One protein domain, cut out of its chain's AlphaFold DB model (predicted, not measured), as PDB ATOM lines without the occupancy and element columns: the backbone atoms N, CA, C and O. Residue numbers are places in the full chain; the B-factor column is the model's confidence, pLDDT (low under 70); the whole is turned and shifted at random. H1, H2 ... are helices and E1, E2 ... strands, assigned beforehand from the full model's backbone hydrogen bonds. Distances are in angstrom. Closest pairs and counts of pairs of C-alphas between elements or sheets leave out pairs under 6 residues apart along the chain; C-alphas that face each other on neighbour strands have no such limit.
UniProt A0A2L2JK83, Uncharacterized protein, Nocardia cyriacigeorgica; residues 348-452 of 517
ATOM      1  N   SER A 348       9.980   7.671  45.754       60.69
ATOM      2  CA  SER A 348      10.164   6.218  45.800       60.69
ATOM      3  C   SER A 348       9.412   5.619  44.620       60.69
ATOM      4  O   SER A 348       8.273   6.027  44.409       60.69
ATOM      5  N   TYR A 349      10.026   4.668  43.900       64.56
ATOM      6  CA  TYR A 349       9.418   4.041  42.722       64.56
ATOM      7  C   TYR A 349       7.921   3.848  42.925       64.56
ATOM      8  O   TYR A 349       7.495   3.199  43.891       64.56
ATOM      9  N   LEU A 350       7.119   4.423  42.031       67.31
ATOM     10  CA  LEU A 350       5.663   4.372  42.126       67.31
ATOM     11  C   LEU A 350       5.144   2.997  41.660       67.31
ATOM     12  O   LEU A 350       4.229   2.907  40.843       67.31
ATOM     13  N   GLY A 351       5.748   1.909  42.142       76.75
ATOM     14  CA  GLY A 351       5.494   0.534  41.727       76.75
ATOM     15  C   GLY A 351       6.763  -0.185  41.266       76.75
ATOM     16  O   GLY A 351       7.832  -0.029  41.851       76.75
ATOM     17  N   TRP A 352       6.620  -1.020  40.234       87.38
ATOM     18  CA  TRP A 352       7.733  -1.763  39.642       87.38
ATOM     19  C   TRP A 352       8.446  -0.906  38.583       87.38
ATOM     20  O   TRP A 352       7.789  -0.499  37.615       87.38
ATOM     21  N   PRO A 353       9.759  -0.636  38.735       91.56
ATOM     22  CA  PRO A 353      10.529   0.076  37.721       91.56
ATOM     23  C   PRO A 353      10.722  -0.788  36.471       91.56
ATOM     24  O   PRO A 353      10.431  -1.988  36.473       91.56
ATOM     25  N   CYS A 354      11.250  -0.184  35.407       93.62
ATOM     26  CA  CYS A 354      11.693  -0.933  34.237       93.62
ATOM     27  C   CYS A 354      12.750  -1.977  34.625       93.62
ATOM     28  O   CYS A 354      13.734  -1.647  35.285       93.62
ATOM     29  N   VAL A 355      12.581  -3.222  34.177       94.69
ATOM     30  CA  VAL A 355      13.503  -4.334  34.483       94.69
ATOM     31  C   VAL A 355      14.830  -4.267  33.719       94.69
ATOM     32  O   VAL A 355      15.693  -5.121  33.915       94.69
ATOM     33  N   VAL A 356      14.997  -3.277  32.840       94.94
ATOM     34  CA  VAL A 356      16.216  -3.053  32.050       94.94
ATOM     35  C   VAL A 356      16.939  -1.799  32.531       94.94
ATOM     36  O   VAL A 356      18.052  -1.887  33.043       94.94
ATOM     37  N   CYS A 357      16.302  -0.631  32.415       93.19
ATOM     38  CA  CYS A 357      16.938   0.646  32.748       93.19
ATOM     39  C   CYS A 357      16.728   1.104  34.200       93.19
ATOM     40  O   CYS A 357      17.341   2.084  34.610       93.19
ATOM     41  N   TRP A 358      15.879   0.427  34.983       91.62
ATOM     42  CA  TRP A 358      15.568   0.772  36.382       91.62
ATOM     43  C   TRP A 358      14.961   2.164  36.602       91.62
ATOM     44  O   TRP A 358      14.908   2.641  37.738       91.62
ATOM     45  N   ILE A 359      14.485   2.803  35.533       88.88
ATOM     46  CA  ILE A 359      13.748   4.069  35.577       88.88
ATOM     47  C   ILE A 359      12.267   3.775  35.846       88.88
ATOM     48  O   ILE A 359      11.751   2.705  35.495       88.88
ATOM     49  N   ASP A 360      11.585   4.722  36.488       88.12
ATOM     50  CA  ASP A 360      10.137   4.675  36.660       88.12
ATOM     51  C   ASP A 360       9.407   4.644  35.312       88.12
ATOM     52  O   ASP A 360       9.836   5.231  34.318       88.12
ATOM     53  N   ARG A 361       8.279   3.934  35.283       89.50
ATOM     54  CA  ARG A 361       7.496   3.736  34.060       89.50
ATOM     55  C   ARG A 361       6.238   4.592  34.060       89.50
ATOM     56  O   ARG A 361       5.718   4.964  35.122       89.50
ATOM     57  N   SER A 362       5.714   4.854  32.863       86.19
ATOM     58  CA  SER A 362       4.442   5.553  32.684       86.19
ATOM     59  C   SER A 362       3.331   4.885  33.511       86.19
ATOM     60  O   SER A 362       3.371   3.686  33.801       86.19
ATOM     61  N   ALA A 363       2.323   5.650  33.941       82.75
ATOM     62  CA  ALA A 363       1.207   5.085  34.707       82.75
ATOM     63  C   ALA A 363       0.469   3.978  33.928       82.75
ATOM     64  O   ALA A 363      -0.019   3.022  34.531       82.75
ATOM     65  N   THR A 364       0.428   4.090  32.597       83.50
ATOM     66  CA  THR A 364      -0.130   3.079  31.695       83.50
ATOM     67  C   THR A 364       0.697   1.798  31.735       83.50
ATOM     68  O   THR A 364       0.130   0.746  32.016       83.50
ATOM     69  N   ASP A 365       2.023   1.883  31.573       86.38
ATOM     70  CA  ASP A 365       2.927   0.725  31.646       86.38
ATOM     71  C   ASP A 365       2.867   0.022  33.003       86.38
ATOM     72  O   ASP A 365       2.981  -1.199  33.080       86.38
ATOM     73  N   ARG A 366       2.681   0.773  34.094       84.44
ATOM     74  CA  ARG A 366       2.600   0.247  35.471       84.44
ATOM     75  C   ARG A 366       1.381  -0.621  35.754       84.44
ATOM     76  O   ARG A 366       1.354  -1.291  36.789       84.44
ATOM     77  N   ARG A 367       0.385  -0.637  34.868       85.38
ATOM     78  CA  ARG A 367      -0.786  -1.497  35.038       85.38
ATOM     79  C   ARG A 367      -0.367  -2.970  34.975       85.38
ATOM     80  O   ARG A 367       0.454  -3.324  34.140       85.38
ATOM     81  N   PRO A 368      -0.927  -3.839  35.832       85.31
ATOM     82  CA  PRO A 368      -0.605  -5.265  35.832       85.31
ATOM     83  C   PRO A 368      -1.040  -5.971  34.540       85.31
ATOM     84  O   PRO A 368      -0.384  -6.917  34.109       85.31
ATOM     85  N   VAL A 369      -2.126  -5.506  33.921       88.25
ATOM     86  CA  VAL A 369      -2.742  -6.106  32.734       88.25
ATOM     87  C   VAL A 369      -2.686  -5.121  31.572       88.25
ATOM     88  O   VAL A 369      -3.063  -3.958  31.725       88.25
ATOM     89  N   HIS A 370      -2.263  -5.617  30.412       87.12
ATOM     90  CA  HIS A 370      -2.188  -4.884  29.149       87.12
ATOM     91  C   HIS A 370      -2.986  -5.599  28.070       87.12
ATOM     92  O   HIS A 370      -3.141  -6.816  28.124       87.12
ATOM     93  N   VAL A 371      -3.459  -4.860  27.068       86.94
ATOM     94  CA  VAL A 371      -4.059  -5.444  25.862       86.94
ATOM     95  C   VAL A 371      -3.036  -5.355  24.735       86.94
ATOM     96  O   VAL A 371      -2.644  -4.256  24.351       86.94
ATOM     97  N   ARG A 372      -2.587  -6.503  24.222       82.81
ATOM     98  CA  ARG A 372      -1.667  -6.606  23.076       82.81
ATOM     99  C   ARG A 372      -2.233  -7.607  22.084       82.81
ATOM    100  O   ARG A 372      -2.674  -8.677  22.496       82.81
ATOM    101  N   ASP A 373      -2.299  -7.233  20.810       84.50
ATOM    102  CA  ASP A 373      -2.898  -8.052  19.742       84.50
ATOM    103  C   ASP A 373      -4.312  -8.564  20.086       84.50
ATOM    104  O   ASP A 373      -4.679  -9.708  19.816       84.50
ATOM    105  N   GLY A 374      -5.103  -7.726  20.769       84.94
ATOM    106  CA  GLY A 374      -6.458  -8.065  21.218       84.94
ATOM    107  C   GLY A 374      -6.531  -9.055  22.390       84.94
ATOM    108  O   GLY A 374      -7.623  -9.497  22.739       84.94
ATOM    109  N   ARG A 375      -5.403  -9.406  23.020       82.94
ATOM    110  CA  ARG A 375      -5.335 -10.329  24.164       82.94
ATOM    111  C   ARG A 375      -4.881  -9.613  25.431       82.94
ATOM    112  O   ARG A 375      -3.946  -8.814  25.406       82.94
ATOM    113  N   CYS A 376      -5.521  -9.932  26.556       84.88
ATOM    114  CA  CYS A 376      -5.065  -9.493  27.871       84.88
ATOM    115  C   CYS A 376      -3.811 -10.277  28.271       84.88
ATOM    116  O   CYS A 376      -3.868 -11.491  28.466       84.88
ATOM    117  N   VAL A 377      -2.689  -9.580  28.413       89.25
ATOM    118  CA  VAL A 377      -1.395 -10.137  28.818       89.25
ATOM    119  C   VAL A 377      -0.915  -9.475  30.103       89.25
ATOM    120  O   VAL A 377      -1.281  -8.337  30.411       89.25
ATOM    121  N   SER A 378      -0.097 -10.188  30.876       91.12
ATOM    122  CA  SER A 378       0.574  -9.578  32.020       91.12
ATOM    123  C   SER A 378       1.630  -8.577  31.571       91.12
ATOM    124  O   SER A 378       2.265  -8.742  30.533       91.12
ATOM    125  N   ASP A 379       1.850  -7.571  32.401       91.94
ATOM    126  CA  ASP A 379       2.881  -6.559  32.218       91.94
ATOM    127  C   ASP A 379       4.294  -7.146  32.087       91.94
ATOM    128  O   ASP A 379       4.756  -7.876  32.972       91.94
ATOM    129  N   ASP A 380       4.983  -6.748  31.014       94.00
ATOM    130  CA  ASP A 380       6.326  -7.194  30.623       94.00
ATOM    131  C   ASP A 380       7.448  -6.515  31.419       94.00
ATOM    132  O   ASP A 380       8.614  -6.888  31.297       94.00
ATOM    133  N   GLY A 381       7.118  -5.524  32.252       94.00
ATOM    134  CA  GLY A 381       8.097  -4.839  33.090       94.00
ATOM    135  C   GLY A 381       9.016  -3.886  32.322       94.00
ATOM    136  O   GLY A 381       9.983  -3.402  32.905       94.00
ATOM    137  N   LEU A 382       8.740  -3.592  31.049       95.12
ATOM    138  CA  LEU A 382       9.520  -2.650  30.241       95.12
ATOM    139  C   LEU A 382       8.885  -1.256  30.254       95.12
ATOM    140  O   LEU A 382       7.676  -1.126  30.452       95.12
ATOM    141  N   CYS A 383       9.701  -0.215  30.076       93.19
ATOM    142  CA  CYS A 383       9.227   1.115  29.683       93.19
ATOM    143  C   CYS A 383       9.173   1.228  28.154       93.19
ATOM    144  O   CYS A 383       9.807   0.432  27.458       93.19
ATOM    145  N   ASP A 384       8.470   2.237  27.639       90.12
ATOM    146  CA  ASP A 384       8.327   2.469  26.194       90.12
ATOM    147  C   ASP A 384       9.662   2.518  25.439       90.12
ATOM    148  O   ASP A 384       9.778   1.910  24.380       90.12
ATOM    149  N   VAL A 385      10.689   3.161  26.010       93.38
ATOM    150  CA  VAL A 385      12.023   3.258  25.391       93.38
ATOM    151  C   VAL A 385      12.677   1.881  25.285       93.38
ATOM    152  O   VAL A 385      12.984   1.429  24.191       93.38
ATOM    153  N   CYS A 386      12.800   1.150  26.399       95.06
ATOM    154  CA  CYS A 386      13.425  -0.175  26.376       95.06
ATOM    155  C   CYS A 386      12.642  -1.186  25.527       95.06
ATOM    156  O   CYS A 386      13.226  -2.125  24.989       95.06
ATOM    157  N   ARG A 387      11.321  -1.006  25.419       93.69
ATOM    158  CA  ARG A 387      10.463  -1.807  24.547       93.69
ATOM    159  C   ARG A 387      10.714  -1.488  23.072       93.69
ATOM    160  O   ARG A 387      10.821  -2.420  22.281       93.69
ATOM    161  N   ALA A 388      10.838  -0.209  22.714       92.25
ATOM    162  CA  ALA A 388      11.175   0.230  21.359       92.25
ATOM    163  C   ALA A 388      12.578  -0.235  20.932       92.25
ATOM    164  O   ALA A 388      12.763  -0.640  19.787       92.25
ATOM    165  N   ASP A 389      13.523  -0.277  21.872       95.81
ATOM    166  CA  ASP A 389      14.885  -0.782  21.658       95.81
ATOM    167  C   ASP A 389      14.957  -2.321  21.546       95.81
ATOM    168  O   ASP A 389      16.027  -2.886  21.322       95.81
ATOM    169  N   GLY A 390      13.830  -3.028  21.701       95.25
ATOM    170  CA  GLY A 390      13.753  -4.480  21.527       95.25
ATOM    171  C   GLY A 390      14.362  -5.291  22.673       95.25
ATOM    172  O   GLY A 390      14.717  -6.456  22.481       95.25
ATOM    173  N   HIS A 391      14.494  -4.711  23.871       94.81
ATOM    174  CA  HIS A 391      14.981  -5.465  25.022       94.81
ATOM    175  C   HIS A 391      13.998  -6.571  25.439       94.81
ATOM    176  O   HIS A 391      12.780  -6.384  25.369       94.81
ATOM    177  N   PRO A 392      14.501  -7.718  25.932       94.69
ATOM    178  CA  PRO A 392      13.639  -8.773  26.438       94.69
ATOM    179  C   PRO A 392      12.916  -8.308  27.709       94.69
ATOM    180  O   PRO A 392      13.528  -7.778  28.639       94.69
ATOM    181  N   GLY A 393      11.597  -8.506  27.733       93.88
ATOM    182  CA  GLY A 393      10.748  -8.278  28.900       93.88
ATOM    183  C   GLY A 393      10.452  -9.564  29.667       93.88
ATOM    184  O   GLY A 393      10.870 -10.660  29.289       93.88
ATOM    185  N   ILE A 394       9.679  -9.434  30.743       96.06
ATOM    186  CA  ILE A 394       9.145 -10.576  31.488       96.06
ATOM    187  C   ILE A 394       8.143 -11.319  30.589       96.06
ATOM    188  O   ILE A 394       7.230 -10.679  30.057       96.06
ATOM    189  N   PRO A 395       8.269 -12.650  30.428       94.12
ATOM    190  CA  PRO A 395       7.319 -13.438  29.651       94.12
ATOM    191  C   PRO A 395       5.876 -13.276  30.154       94.12
ATOM    192  O   PRO A 395       5.658 -13.185  31.367       94.12
ATOM    193  N   PRO A 396       4.878 -13.271  29.252       93.06
ATOM    194  CA  PRO A 396       3.486 -13.149  29.650       93.06
ATOM    195  C   PRO A 396       3.064 -14.353  30.495       93.06
ATOM    196  O   PRO A 396       3.328 -15.507  30.153       93.06
ATOM    197  N   LEU A 397       2.382 -14.077  31.601       92.69
ATOM    198  CA  LEU A 397       1.790 -15.095  32.453       92.69
ATOM    199  C   LEU A 397       0.588 -15.757  31.764       92.69
ATOM    200  O   LEU A 397      -0.084 -15.117  30.948       92.69
ATOM    201  N   PRO A 398       0.288 -17.027  32.099       87.75
ATOM    202  CA  PRO A 398      -0.905 -17.706  31.610       87.75
ATOM    203  C   PRO A 398      -2.176 -16.934  31.985       87.75
ATOM    204  O   PRO A 398      -2.196 -16.180  32.960       87.75
ATOM    205  N   ALA A 399      -3.247 -17.123  31.211       77.31
ATOM    206  CA  ALA A 399      -4.531 -16.486  31.485       77.31
ATOM    207  C   ALA A 399      -5.002 -16.793  32.922       77.31
ATOM    208  O   ALA A 399      -4.897 -17.932  33.368       77.31
ATOM    209  N   GLN A 400      -5.542 -15.780  33.616       81.44
ATOM    210  CA  GLN A 400      -6.027 -15.853  35.010       81.44
ATOM    211  C   GLN A 400      -4.932 -16.036  36.080       81.44
ATOM    212  O   GLN A 400      -4.984 -16.931  36.922       81.44
ATOM    213  N   TRP A 401      -3.939 -15.153  36.081       88.50
ATOM    214  CA  TRP A 401      -2.874 -15.144  37.082       88.50
ATOM    215  C   TRP A 401      -3.253 -14.353  38.340       88.50
ATOM    216  O   TRP A 401      -3.985 -13.366  38.301       88.50
ATOM    217  N   THR A 402      -2.711 -14.782  39.478       90.69
ATOM    218  CA  THR A 402      -2.888 -14.105  40.771       90.69
ATOM    219  C   THR A 402      -1.843 -13.007  40.981       90.69
ATOM    220  O   THR A 402      -0.737 -13.059  40.438       90.69
ATOM    221  N   THR A 403      -2.130 -12.041  41.860       88.94
ATOM    222  CA  THR A 403      -1.156 -11.014  42.281       88.94
ATOM    223  C   THR A 403       0.140 -11.622  42.828       88.94
ATOM    224  O   THR A 403       1.213 -11.050  42.654       88.94
ATOM    225  N   GLN A 404       0.069 -12.794  43.468       91.50
ATOM    226  CA  GLN A 404       1.260 -13.503  43.926       91.50
ATOM    227  C   GLN A 404       2.110 -13.978  42.745       91.50
ATOM    228  O   GLN A 404       3.284 -13.625  42.681       91.50
ATOM    229  N   GLN A 405       1.511 -14.676  41.775       92.25
ATOM    230  CA  GLN A 405       2.212 -15.144  40.571       92.25
ATOM    231  C   GLN A 405       2.841 -13.985  39.784       92.25
ATOM    232  O   GLN A 405       3.964 -14.098  39.299       92.25
ATOM    233  N   PHE A 406       2.166 -12.836  39.726       93.06
ATOM    234  CA  PHE A 406       2.710 -11.615  39.131       93.06
ATOM    235  C   PHE A 406       4.031 -11.172  39.742       93.06
ATOM    236  O   PHE A 406       4.998 -10.883  39.038       93.06
ATOM    237  N   ILE A 407       4.052 -11.087  41.066       93.62
ATOM    238  CA  ILE A 407       5.180 -10.561  41.820       93.62
ATOM    239  C   ILE A 407       6.314 -11.578  41.812       93.62
ATOM    240  O   ILE A 407       7.463 -11.210  41.594       93.62
ATOM    241  N   GLU A 408       5.991 -12.859  41.975       95.00
ATOM    242  CA  GLU A 408       6.965 -13.942  41.898       95.00
ATOM    243  C   GLU A 408       7.620 -14.013  40.513       95.00
ATOM    244  O   GLU A 408       8.836 -14.162  40.444       95.00
ATOM    245  N   SER A 409       6.867 -13.809  39.422       95.50
ATOM    246  CA  SER A 409       7.432 -13.777  38.062       95.50
ATOM    247  C   SER A 409       8.457 -12.652  37.868       95.50
ATOM    248  O   SER A 409       9.499 -12.859  37.250       95.50
ATOM    249  N   ARG A 410       8.214 -11.482  38.474       95.31
ATOM    250  CA  ARG A 410       9.141 -10.338  38.470       95.31
ATOM    251  C   ARG A 410      10.394 -10.626  39.271       95.31
ATOM    252  O   ARG A 410      11.497 -10.378  38.794       95.31
ATOM    253  N   CYS A 411      10.225 -11.162  40.476       96.12
ATOM    254  CA  CYS A 411      11.349 -11.554  41.312       96.12
ATOM    255  C   CYS A 411      12.221 -12.609  40.619       96.12
ATOM    256  O   CYS A 411      13.442 -12.461  40.590       96.12
ATOM    257  N   ALA A 412      11.593 -13.616  40.007       96.56
ATOM    258  CA  ALA A 412      12.273 -14.659  39.250       96.56
ATOM    259  C   ALA A 412      13.040 -14.084  38.055       96.56
ATOM    260  O   ALA A 412      14.210 -14.414  37.876       96.56
ATOM    261  N   TYR A 413      12.428 -13.171  37.293       96.62
ATOM    262  CA  TYR A 413      13.104 -12.496  36.186       96.62
ATOM    263  C   TYR A 413      14.323 -11.696  36.659       96.62
ATOM    264  O   TYR A 413      15.413 -11.858  36.120       96.62
ATOM    265  N   ILE A 414      14.180 -10.872  37.702       95.50
ATOM    266  CA  ILE A 414      15.289 -10.066  38.237       95.50
ATOM    267  C   ILE A 414      16.429 -10.962  38.734       95.50
ATOM    268  O   ILE A 414      17.596 -10.662  38.484       95.50
ATOM    269  N   ALA A 415      16.107 -12.064  39.414       96.25
ATOM    270  CA  ALA A 415      17.108 -13.002  39.907       96.25
ATOM    271  C   ALA A 415      17.821 -13.771  38.791       96.25
ATOM    272  O   ALA A 415      19.025 -13.996  38.896       96.25
ATOM    273  N   ALA A 416      17.108 -14.137  37.725       96.00
ATOM    274  CA  ALA A 416      17.689 -14.815  36.571       96.00
ATOM    275  C   ALA A 416      18.580 -13.877  35.740       96.00
ATOM    276  O   ALA A 416      19.686 -14.256  35.358       96.00
ATOM    277  N   THR A 417      18.126 -12.647  35.489       96.12
ATOM    278  CA  THR A 417      18.819 -11.685  34.618       96.12
ATOM    279  C   THR A 417      19.979 -10.981  35.330       96.12
ATOM    280  O   THR A 417      21.013 -10.722  34.717       96.12
ATOM    281  N   TYR A 418      19.846 -10.698  36.632       94.38
ATOM    282  CA  TYR A 418      20.833  -9.943  37.415       94.38
ATOM    283  C   TYR A 418      21.229 -10.673  38.706       94.38
ATOM    284  O   TYR A 418      21.068 -10.121  39.797       94.38
ATOM    285  N   PRO A 419      21.777 -11.898  38.642       94.00
ATOM    286  CA  PRO A 419      21.953 -12.752  39.820       94.00
ATOM    287  C   PRO A 419      22.814 -12.112  40.918       94.00
ATOM    288  O   PRO A 419      22.521 -12.255  42.104       94.00
ATOM    289  N   ARG A 420      23.839 -11.334  40.544       92.00
ATOM    290  CA  ARG A 420      24.728 -10.652  41.504       92.00
ATOM    291  C   ARG A 420      24.064  -9.458  42.194       92.00
ATOM    292  O   ARG A 420      24.411  -9.137  43.326       92.00
ATOM    293  N   GLN A 421      23.138  -8.784  41.518       92.94
ATOM    294  CA  GLN A 421      22.476  -7.567  41.996       92.94
ATOM    295  C   GLN A 421      21.056  -7.829  42.509       92.94
ATOM    296  O   GLN A 421      20.468  -6.953  43.142       92.94
ATOM    297  N   ALA A 422      20.517  -9.025  42.269       93.62
ATOM    298  CA  ALA A 422      19.133  -9.400  42.527       93.62
ATOM    299  C   ALA A 422      18.680  -9.025  43.935       93.62
ATOM    300  O   ALA A 422      17.630  -8.412  44.105       93.62
ATOM    301  N   ARG A 423      19.506  -9.320  44.946       93.12
ATOM    302  CA  ARG A 423      19.186  -8.998  46.338       93.12
ATOM    303  C   ARG A 423      19.050  -7.494  46.570       93.12
ATOM    304  O   ARG A 423      18.031  -7.067  47.095       93.12
ATOM    305  N   ALA A 424      20.019  -6.698  46.120       90.31
ATOM    306  CA  ALA A 424      20.003  -5.244  46.290       90.31
ATOM    307  C   ALA A 424      18.844  -4.577  45.525       90.31
ATOM    308  O   ALA A 424      18.184  -3.676  46.048       90.31
ATOM    309  N   LEU A 425      18.566  -5.044  44.304       91.81
ATOM    310  CA  LEU A 425      17.463  -4.551  43.477       91.81
ATOM    311  C   LEU A 425      16.108  -4.868  44.119       91.81
ATOM    312  O   LEU A 425      15.277  -3.974  44.290       91.81
ATOM    313  N   LEU A 426      15.907  -6.117  44.544       92.94
ATOM    314  CA  LEU A 426      14.682  -6.536  45.221       92.94
ATOM    315  C   LEU A 426      14.528  -5.875  46.593       92.94
ATOM    316  O   LEU A 426      13.409  -5.534  46.959       92.94
ATOM    317  N   ASP A 427      15.616  -5.603  47.317       90.50
ATOM    318  CA  ASP A 427      15.580  -4.834  48.564       90.50
ATOM    319  C   ASP A 427      15.087  -3.400  48.341       90.50
ATOM    320  O   ASP A 427      14.232  -2.922  49.095       90.50
ATOM    321  N   ARG A 428      15.556  -2.731  47.280       86.62
ATOM    322  CA  ARG A 428      15.085  -1.389  46.909       86.62
ATOM    323  C   ARG A 428      13.597  -1.400  46.541       86.62
ATOM    324  O   ARG A 428      12.839  -0.575  47.051       86.62
ATOM    325  N   ILE A 429      13.160  -2.356  45.719       89.06
ATOM    326  CA  ILE A 429      11.750  -2.490  45.305       89.06
ATOM    327  C   ILE A 429      10.857  -2.853  46.501       89.06
ATOM    328  O   ILE A 429       9.763  -2.303  46.663       89.06
ATOM    329  N   ARG A 430      11.330  -3.736  47.386       88.75
ATOM    330  CA  ARG A 430      10.659  -4.104  48.638       88.75
ATOM    331  C   ARG A 430      10.469  -2.891  49.542       88.75
ATOM    332  O   ARG A 430       9.372  -2.709  50.070       88.75
ATOM    333  N   ALA A 431      11.505  -2.071  49.712       82.44
ATOM    334  CA  ALA A 431      11.445  -0.858  50.522       82.44
ATOM    335  C   ALA A 431      10.447   0.163  49.952       82.44
ATOM    336  O   ALA A 431       9.630   0.696  50.703       82.44
ATOM    337  N   ALA A 432      10.442   0.372  48.630       78.94
ATOM    338  CA  ALA A 432       9.455   1.227  47.964       78.94
ATOM    339  C   ALA A 432       8.022   0.693  48.158       78.94
ATOM    340  O   ALA A 432       7.112   1.426  48.554       78.94
ATOM    341  N   SER A 433       7.834  -0.619  47.993       79.38
ATOM    342  CA  SER A 433       6.534  -1.280  48.159       79.38
ATOM    343  C   SER A 433       6.004  -1.200  49.595       79.38
ATOM    344  O   SER A 433       4.795  -1.070  49.789       79.38
ATOM    345  N   ALA A 434       6.881  -1.231  50.605       74.44
ATOM    346  CA  ALA A 434       6.491  -1.137  52.013       74.44
ATOM    347  C   ALA A 434       5.823   0.205  52.363       74.44
ATOM    348  O   ALA A 434       4.930   0.237  53.211       74.44
ATOM    349  N   ASN A 435       6.205   1.291  51.684       64.31
ATOM    350  CA  ASN A 435       5.617   2.617  51.897       64.31
ATOM    351  C   ASN A 435       4.243   2.768  51.223       64.31
ATOM    352  O   ASN A 435       3.401   3.511  51.713       64.31
ATOM    353  N   SER A 436       3.995   2.021  50.144       63.91
ATOM    354  CA  SER A 436       2.747   2.081  49.364       63.91
ATOM    355  C   SER A 436       1.569   1.290  49.959       63.91
ATOM    356  O   SER A 436       0.475   1.307  49.408       63.91
ATOM    357  N   GLY A 437       1.778   0.536  51.047       61.72
ATOM    358  CA  GLY A 437       0.746  -0.337  51.631       61.72
ATOM    359  C   GLY A 437       0.414  -1.593  50.806       61.72
ATOM    360  O   GLY A 437      -0.392  -2.410  51.248       61.72
ATOM    361  N   SER A 438       1.059  -1.787  49.651       71.12
ATOM    362  CA  SER A 438       0.894  -2.955  48.780       71.12
ATOM    363  C   SER A 438       1.314  -4.266  49.471       71.12
ATOM    364  O   SER A 438       2.350  -4.296  50.143       71.12
ATOM    365  N   PRO A 439       0.608  -5.396  49.263       77.88
ATOM    366  CA  PRO A 439       1.040  -6.710  49.752       77.88
ATOM    367  C   PRO A 439       2.364  -7.184  49.125       77.88
ATOM    368  O   PRO A 439       2.954  -8.159  49.604       77.88
ATOM    369  N   ALA A 440       2.870  -6.492  48.097       85.00
ATOM    370  CA  ALA A 440       4.076  -6.876  47.381       85.00
ATOM    371  C   ALA A 440       5.314  -6.991  48.264       85.00
ATOM    372  O   ALA A 440       6.078  -7.933  48.089       85.00
ATOM    373  N   TRP A 441       5.491  -6.125  49.267       87.00
ATOM    374  CA  TRP A 441       6.675  -6.207  50.128       87.00
ATOM    375  C   TRP A 441       6.763  -7.553  50.872       87.00
ATOM    376  O   TRP A 441       7.861  -8.088  51.039       87.00
ATOM    377  N   ARG A 442       5.623  -8.136  51.283       87.81
ATOM    378  CA  ARG A 442       5.579  -9.441  51.970       87.81
ATOM    379  C   ARG A 442       5.910 -10.578  51.019       87.81
ATOM    380  O   ARG A 442       6.681 -11.461  51.380       87.81
ATOM    381  N   ILE A 443       5.337 -10.537  49.817       91.12
ATOM    382  CA  ILE A 443       5.548 -11.561  48.788       91.12
ATOM    383  C   ILE A 443       7.008 -11.533  48.328       91.12
ATOM    384  O   ILE A 443       7.647 -12.578  48.317       91.12
ATOM    385  N   ILE A 444       7.574 -10.344  48.083       92.88
ATOM    386  CA  ILE A 444       9.000 -10.166  47.770       92.88
ATOM    387  C   ILE A 444       9.868 -10.706  48.912       92.88
ATOM    388  O   ILE A 444      10.782 -11.477  48.655       92.88
ATOM    389  N   THR A 445       9.566 -10.369  50.174       92.12
ATOM    390  CA  THR A 445      10.339 -10.864  51.333       92.12
ATOM    391  C   THR A 445      10.347 -12.390  51.393       92.12
ATOM    392  O   THR A 445      11.414 -12.995  51.434       92.12
ATOM    393  N   ARG A 446       9.166 -13.019  51.331       93.44
ATOM    394  CA  ARG A 446       9.035 -14.482  51.356       93.44
ATOM    395  C   ARG A 446       9.749 -15.130  50.172       93.44
ATOM    396  O   ARG A 446      10.393 -16.160  50.342       93.44
ATOM    397  N   TRP A 447       9.635 -14.540  48.984       96.31
ATOM    398  CA  TRP A 447      10.294 -15.046  47.788       96.31
ATOM    399  C   TRP A 447      11.820 -14.949  47.908       96.31
ATOM    400  O   TRP A 447      12.505 -15.928  47.627       96.31
ATOM    401  N   MET A 448      12.355 -13.822  48.387       95.19
ATOM    402  CA  MET A 448      13.794 -13.638  48.611       95.19
ATOM    403  C   MET A 448      14.343 -14.637  49.631       95.19
ATOM    404  O   MET A 448      15.423 -15.175  49.420       95.19
ATOM    405  N   ASP A 449      13.608 -14.904  50.711       92.38
ATOM    406  CA  ASP A 449      14.020 -15.872  51.733       92.38
ATOM    407  C   ASP A 449      14.047 -17.318  51.214       92.38
ATOM    408  O   ASP A 449      14.822 -18.129  51.719       92.38
ATOM    409  N   ALA A 450      13.206 -17.637  50.224       94.00
ATOM    410  CA  ALA A 450      13.115 -18.965  49.623       94.00
ATOM    411  C   ALA A 450      14.072 -19.178  48.435       94.00
ATOM    412  O   ALA A 450      14.468 -20.313  48.193       94.00
ATOM    413  N   ASN A 451      14.424 -18.121  47.692       94.62
ATOM    414  CA  ASN A 451      15.108 -18.240  46.395       94.62
ATOM    415  C   ASN A 451      16.491 -17.585  46.340       94.62
ATOM    416  O   ASN A 451      17.264 -17.893  45.438       94.62
ATOM    417  N   LEU A 452      16.813 -16.668  47.256       92.12
ATOM    418  CA  LEU A 452      18.128 -16.034  47.294       92.12
ATOM    419  C   LEU A 452      18.939 -16.593  48.452       92.12
ATOM    420  O   LEU A 452      18.437 -16.729  49.571       92.12
TER     421      LEU A 452
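What this domain is: This is residues 348 to 452 of the 517 residues of an uncharacterized protein of Nocardia cyriacigeorgica (UniProt A0A2L2JK83). A small strand hairpin, E1 and E2, is at one end of the longest axis, and three packed helices, H2, H3 and H4, form a lobe at the other. H3 and H4 run side by side and H2 packs on both; the part with the hairpin also holds short H1 and much loop. The printed part has 105 residues, with two named strands and then four named helices in the order E1, E2, H1, H2, H3, H4; the sheet, E1 - E2, is antiparallel and the class is mostly helix. The whole is compact, with a radius of gyration of the C-alphas of 13.1 A and spans of 37 by 29 by 25 A.

How they stand to each other: E1, residues 369 to 372, and E2, residues 375 to 378, form a hairpin, antiparallel at 137 degrees; N 370 and O 377 are 2.9 A apart, within hydrogen-bond range. H1, residues 384 to 388, is apart from E1 and touches no helix. H2, residues 403 to 417, touches H3, residues 422 to 435, with residues 411 to 415 alone, meeting residues 422 to 426; the closest C-alphas, of Ala 415 and Ala 422, are 4.9 A apart. This helical hairpin has a shallow tilt of 32 degrees, opposite ways. H4, residues 440 to 451, touches H3 at a shallow tilt of 25 degrees, opposite ways, another helical hairpin; the closest C-alphas, of Arg 430 and Trp 441, are 4.7 A apart. H2 and H4 touch at a steep tilt of 50 degrees, the same way, with the C-alphas of Ile 407 and Ala 440 closest at 6.8 A. Every O i to N i+4 pair is within hydrogen-bond range in H1, H2 and H4; in H3, 9 of 10 are.

Where its parts are: E1 spans 9.7 A from C-alpha 369 at (-2.742, -6.106, 32.734), E2 9.9 A and H1 6.0 A. H2 spans 21.4 A, H3 20.4 A and H4 15.9 A, to C-alpha 451 at (15.108, -18.240, 46.395).

The domain as a whole: The C-alphas farthest apart, of Gly 374 and Asp 449, are 37.6 A apart. The printed part has no cut. The link from H1 to H2, 14 residues, is long. Residues 348 to 350 and 435 to 437 have pLDDT under 70.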